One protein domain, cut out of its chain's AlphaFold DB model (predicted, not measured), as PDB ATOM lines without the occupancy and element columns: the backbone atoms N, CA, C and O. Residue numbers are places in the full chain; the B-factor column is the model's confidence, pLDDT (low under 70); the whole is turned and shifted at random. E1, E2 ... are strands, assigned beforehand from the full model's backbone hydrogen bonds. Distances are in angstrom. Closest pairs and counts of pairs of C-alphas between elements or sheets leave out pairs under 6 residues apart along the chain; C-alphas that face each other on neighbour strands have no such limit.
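What this domain is: This is residues 33 to 75 of the 287 residues of an uncharacterized protein of Hyphomicrobiales bacterium (UniProt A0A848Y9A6). With little regular structure, this is an open dumbbell: two small strand hairpins, E1 with E2 and E3 with E4, joined by one long string, residues 48 to 61. The printed part has 43 residues, no named helix and, in chain order, strands E1, E2, E3 and E4 in two antiparallel sheets; the class is all strand, with 12 residues in named elements. It is extended, with a radius of gyration of the C-alphas of 14.5 A and spans of 43 by 18 by 12 A.

How they stand to each other: E1, residues 38 to 40, and E2, residues 45 to 47, form an antiparallel hairpin at 128 degrees, with N 38 and O 47 at 2.8 A. E3, residues 62 to 64, and E4, residues 69 to 71, form another at 127 degrees, with N 62 and O 71 at 2.8 A. E1 and E2 are each apart from E3 and E4.

Where its parts are: E1 begins at C-alpha 38 (-26.503, 13.814, -51.371). E1, E2 and E3 each measure 6.4 A and E4 6.1 A, ending at C-alpha 71 (-43.920, 28.154, -29.611).

The domain as a whole: The C-alphas of Val 34 and Val 75, the two farthest apart, are 43.6 A apart. The printed part has no cut. The link from E2 to E3 is long. Mean pLDDT of the printed part is 74.0, with residues 36, 50 to 55, 59 to 60 and 73 to 75 under 70.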
ATOM      1  N   CYS A  33     -25.727   7.756 -52.924       79.31
ATOM      2  CA  CYS A  33     -27.046   8.319 -52.696       79.31
ATOM      3  C   CYS A  33     -27.809   8.383 -54.013       79.31
ATOM      4  O   CYS A  33     -27.286   8.873 -55.012       79.31
ATOM      5  N   VAL A  34     -29.056   7.915 -53.999       83.31
ATOM      6  CA  VAL A  34     -29.952   8.028 -55.151       83.31
ATOM      7  C   VAL A  34     -30.342   9.505 -55.323       83.31
ATOM      8  O   VAL A  34     -30.841  10.103 -54.361       83.31
ATOM      9  N   PRO A  35     -30.126  10.121 -56.502       74.19
ATOM     10  CA  PRO A  35     -30.556  11.493 -56.767       74.19
ATOM     11  C   PRO A  35     -32.056  11.672 -56.466       74.19
ATOM     12  O   PRO A  35     -32.838  10.776 -56.778       74.19
ATOM     13  N   PRO A  36     -32.490  12.791 -55.851       69.75
ATOM     14  CA  PRO A  36     -31.755  14.033 -55.577       69.75
ATOM     15  C   PRO A  36     -31.010  14.060 -54.226       69.75
ATOM     16  O   PRO A  36     -30.686  15.133 -53.717       69.75
ATOM     17  N   MET A  37     -30.776  12.912 -53.583       78.25
ATOM     18  CA  MET A  37     -30.116  12.858 -52.279       78.25
ATOM     19  C   MET A  37     -28.592  12.952 -52.404       78.25
ATOM     20  O   MET A  37     -27.989  12.350 -53.284       78.25
ATOM     21  N   VAL A  38     -27.961  13.663 -51.472       84.44
ATOM     22  CA  VAL A  38     -26.503  13.814 -51.371       84.44
ATOM     23  C   VAL A  38     -25.991  13.226 -50.058       84.44
ATOM     24  O   VAL A  38     -26.677  13.264 -49.033       84.44
ATOM     25  N   TRP A  39     -24.780  12.670 -50.065       83.50
ATOM     26  CA  TRP A  39     -24.181  12.086 -48.864       83.50
ATOM     27  C   TRP A  39     -23.754  13.177 -47.876       83.50
ATOM     28  O   TRP A  39     -22.915  14.023 -48.184       83.50
ATOM     29  N   SER A  40     -24.295  13.154 -46.655       81.31
ATOM     30  CA  SER A  40     -23.879  14.072 -45.593       81.31
ATOM     31  C   SER A  40     -22.810  13.431 -44.713       81.31
ATOM     32  O   SER A  40     -23.121  12.572 -43.889       81.31
ATOM     33  N   LYS A  41     -21.563  13.921 -44.793       80.50
ATOM     34  CA  LYS A  41     -20.473  13.499 -43.885       80.50
ATOM     35  C   LYS A  41     -20.827  13.712 -42.404       80.50
ATOM     36  O   LYS A  41     -20.488  12.882 -41.569       80.50
ATOM     37  N   LYS A  42     -21.576  14.779 -42.084       77.44
ATOM     38  CA  LYS A  42     -22.027  15.099 -40.715       77.44
ATOM     39  C   LYS A  42     -23.078  14.119 -40.187       77.44
ATOM     40  O   LYS A  42     -23.059  13.780 -39.012       77.44
ATOM     41  N   ARG A  43     -24.027  13.705 -41.032       77.69
ATOM     42  CA  ARG A  43     -25.133  12.814 -40.635       77.69
ATOM     43  C   ARG A  43     -24.864  11.338 -40.949       77.69
ATOM     44  O   ARG A  43     -25.704  10.516 -40.608       77.69
ATOM     45  N   LYS A  44     -23.736  11.027 -41.606       84.31
ATOM     46  CA  LYS A  44     -23.345   9.690 -42.088       84.31
ATOM     47  C   LYS A  44     -24.480   8.973 -42.841       84.31
ATOM     48  O   LYS A  44     -24.668   7.772 -42.687       84.31
ATOM     49  N   ARG A  45     -25.277   9.733 -43.603       83.88
ATOM     50  CA  ARG A  45     -26.408   9.225 -44.396       83.88
ATOM     51  C   ARG A  45     -26.719  10.134 -45.582       83.88
ATOM     52  O   ARG A  45     -26.366  11.318 -45.568       83.88
ATOM     53  N   CYS A  46     -27.443   9.598 -46.561       84.19
ATOM     54  CA  CYS A  46     -28.009  10.368 -47.665       84.19
ATOM     55  C   CYS A  46     -29.102  11.325 -47.168       84.19
ATOM     56  O   CYS A  46     -29.980  10.939 -46.395       84.19
ATOM     57  N   VAL A  47     -29.037  12.588 -47.582       82.56
ATOM     58  CA  VAL A  47     -30.015  13.631 -47.245       82.56
ATOM     59  C   VAL A  47     -30.448  14.355 -48.511       82.56
ATOM     60  O   VAL A  47     -29.640  14.571 -49.406       82.56
ATOM     61  N   ASN A  48     -31.714  14.755 -48.593       81.44
ATOM     62  CA  ASN A  48     -32.176  15.615 -49.677       81.44
ATOM     63  C   ASN A  48     -31.783  17.077 -49.356       81.44
ATOM     64  O   ASN A  48     -32.317  17.629 -48.391       81.44
ATOM     65  N   PRO A  49     -30.864  17.707 -50.115       70.69
ATOM     66  CA  PRO A  49     -30.380  19.056 -49.824       70.69
ATOM     67  C   PRO A  49     -31.419  20.138 -50.154       70.69
ATOM     68  O   PRO A  49     -31.321  21.259 -49.659       70.69
ATOM     69  N   PHE A  50     -32.439  19.803 -50.951       65.19
ATOM     70  CA  PHE A  50     -33.504  20.718 -51.361       65.19
ATOM     71  C   PHE A  50     -34.647  20.788 -50.345       65.19
ATOM     72  O   PHE A  50     -35.405  21.760 -50.316       65.19
ATOM     73  N   VAL A  51     -34.749  19.805 -49.447       61.12
ATOM     74  CA  VAL A  51     -35.671  19.877 -48.315       61.12
ATOM     75  C   VAL A  51     -34.975  20.654 -47.208       61.12
ATOM     76  O   VAL A  51     -34.305  20.083 -46.347       61.12
ATOM     77  N   LYS A  52     -35.158  21.981 -47.194       55.59
ATOM     78  CA  LYS A  52     -34.969  22.740 -45.952       55.59
ATOM     79  C   LYS A  52     -35.842  22.035 -44.922       55.59
ATOM     80  O   LYS A  52     -37.064  22.032 -45.073       55.59
ATOM     81  N   THR A  53     -35.241  21.414 -43.910       56.09
ATOM     82  CA  THR A  53     -35.968  20.918 -42.742       56.09
ATOM     83  C   THR A  53     -36.537  22.136 -42.028       56.09
ATOM     84  O   THR A  53     -35.982  22.611 -41.041       56.09
ATOM     85  N   ARG A  54     -37.616  22.710 -42.571       57.72
ATOM     86  CA  ARG A  54     -38.479  23.605 -41.822       57.72
ATOM     87  C   ARG A  54     -38.999  22.727 -40.709       57.72
ATOM     88  O   ARG A  54     -39.608  21.691 -40.983       57.72
ATOM     89  N   VAL A  55     -38.662  23.073 -39.476       66.12
ATOM     90  CA  VAL A  55     -39.226  22.391 -38.323       66.12
ATOM     91  C   VAL A  55     -40.736  22.498 -38.481       66.12
ATOM     92  O   VAL A  55     -41.290  23.596 -38.447       66.12
ATOM     93  N   ARG A  56     -41.384  21.369 -38.787       71.38
ATOM     94  CA  ARG A  56     -42.832  21.316 -38.946       71.38
ATOM     95  C   ARG A  56     -43.415  21.325 -37.550       71.38
ATOM     96  O   ARG A  56     -43.530  20.288 -36.905       71.38
ATOM     97  N   CYS A  57     -43.700  22.522 -37.066       79.44
ATOM     98  CA  CYS A  57     -44.504  22.678 -35.876       79.44
ATOM     99  C   CYS A  57     -45.915  22.175 -36.188       79.44
ATOM    100  O   CYS A  57     -46.467  22.473 -37.245       79.44
ATOM    101  N   LYS A  58     -46.469  21.359 -35.289       81.31
ATOM    102  CA  LYS A  58     -47.866  20.944 -35.372       81.31
ATOM    103  C   LYS A  58     -48.722  22.181 -35.118       81.31
ATOM    104  O   LYS A  58     -48.533  22.848 -34.096       81.31
ATOM    105  N   GLU A  59     -49.609  22.496 -36.055       56.00
ATOM    106  CA  GLU A  59     -50.558  23.597 -35.915       56.00
ATOM    107  C   GLU A  59     -51.303  23.450 -34.574       56.00
ATOM    108  O   GLU A  59     -51.667  22.325 -34.206       56.00
ATOM    109  N   PRO A  60     -51.437  24.525 -33.773       67.31
ATOM    110  CA  PRO A  60     -51.251  25.947 -34.105       67.31
ATOM    111  C   PRO A  60     -49.854  26.536 -33.821       67.31
ATOM    112  O   PRO A  60     -49.699  27.750 -33.835       67.31
ATOM    113  N   ARG A  61     -48.825  25.741 -33.511       77.00
ATOM    114  CA  ARG A  61     -47.510  26.272 -33.098       77.00
ATOM    115  C   ARG A  61     -46.668  26.739 -34.289       77.00
ATOM    116  O   ARG A  61     -46.681  26.109 -35.342       77.00
ATOM    117  N   ILE A  62     -45.861  27.779 -34.091       76.88
ATOM    118  CA  ILE A  62     -44.891  28.302 -35.064       76.88
ATOM    119  C   ILE A  62     -43.456  28.137 -34.553       76.88
ATOM    120  O   ILE A  62     -43.197  28.095 -33.350       76.88
ATOM    121  N   TRP A  63     -42.491  28.031 -35.464       81.44
ATOM    122  CA  TRP A  63     -41.079  27.919 -35.095       81.44
ATOM    123  C   TRP A  63     -40.513  29.287 -34.694       81.44
ATOM    124  O   TRP A  63     -40.466  30.197 -35.517       81.44
ATOM    125  N   SER A  64     -40.033  29.430 -33.453       79.50
ATOM    126  CA  SER A  64     -39.300  30.623 -33.016       79.50
ATOM    127  C   SER A  64     -37.802  30.429 -33.227       79.50
ATOM    128  O   SER A  64     -37.184  29.588 -32.576       79.50
ATOM    129  N   ALA A  65     -37.189  31.243 -34.091       75.38
ATOM    130  CA  ALA A  65     -35.736  31.235 -34.285       75.38
ATOM    131  C   ALA A  65     -34.976  31.683 -33.021       75.38
ATOM    132  O   ALA A  65     -33.914  31.140 -32.721       75.38
ATOM    133  N   LYS A  66     -35.556  32.617 -32.249       70.94
ATOM    134  CA  LYS A  66     -34.992  33.135 -30.992       70.94
ATOM    135  C   LYS A  66     -34.974  32.071 -29.895       70.94
ATOM    136  O   LYS A  66     -33.963  31.900 -29.228       70.94
ATOM    137  N   GLN A  67     -36.077  31.336 -29.734       72.38
ATOM    138  CA  GLN A  67     -36.198  30.294 -28.705       72.38
ATOM    139  C   GLN A  67     -35.787  28.898 -29.198       72.38
ATOM    140  O   GLN A  67     -35.818  27.946 -28.425       72.38
ATOM    141  N   LYS A  68     -35.441  28.763 -30.487       81.56
ATOM    142  CA  LYS A  68     -35.072  27.505 -31.160       81.56
ATOM    143  C   LYS A  68     -36.051  26.352 -30.877       81.56
ATOM    144  O   LYS A  68     -35.641  25.200 -30.760       81.56
ATOM    145  N   ARG A  69     -37.348  26.661 -30.759       82.38
ATOM    146  CA  ARG A  69     -38.422  25.692 -30.483       82.38
ATOM    147  C   ARG A  69     -39.747  26.122 -31.112       82.38
ATOM    148  O   ARG A  69     -39.941  27.297 -31.426       82.38
ATOM    149  N   CYS A  70     -40.671  25.171 -31.253       82.19
ATOM    150  CA  CYS A  70     -42.056  25.466 -31.613       82.19
ATOM    151  C   CYS A  70     -42.775  26.110 -30.425       82.19
ATOM    152  O   CYS A  70     -42.981  25.465 -29.395       82.19
ATOM    153  N   VAL A  71     -43.156  27.370 -30.584       77.81
ATOM    154  CA  VAL A  71     -43.920  28.154 -29.611       77.81
ATOM    155  C   VAL A  71     -45.332  28.352 -30.139       77.81
ATOM    156  O   VAL A  71     -45.564  28.252 -31.344       77.81
ATOM    157  N   PHE A  72     -46.293  28.625 -29.266       72.75
ATOM    158  CA  PHE A  72     -47.548  29.180 -29.759       72.75
ATOM    159  C   PHE A  72     -47.263  30.542 -30.409       72.75
ATOM    160  O   PHE A  72     -46.406  31.266 -29.893       72.75
ATOM    161  N   PRO A  73     -47.899  30.874 -31.551       69.31
ATOM    162  CA  PRO A  73     -47.865  32.220 -32.081       69.31
ATOM    163  C   PRO A  73     -48.379  33.106 -30.966       69.31
ATOM    164  O   PRO A  73     -49.497  32.953 -30.480       69.31
ATOM    165  N   VAL A  74     -47.475  33.949 -30.507       55.97
ATOM    166  CA  VAL A  74     -47.754  34.953 -29.514       55.97
ATOM    167  C   VAL A  74     -48.755  35.904 -30.170       55.97
ATOM    168  O   VAL A  74     -48.357  36.809 -30.891       55.97
ATOM    169  N   VAL A  75     -50.056  35.674 -29.973       54.25
ATOM    170  CA  VAL A  75     -51.079  36.727 -30.077       54.25
ATOM    171  C   VAL A  75     -51.064  37.537 -28.784       54.25
ATOM    172  O   VAL A  75     -52.098  37.871 -28.222       54.25
TER     173      VAL A  75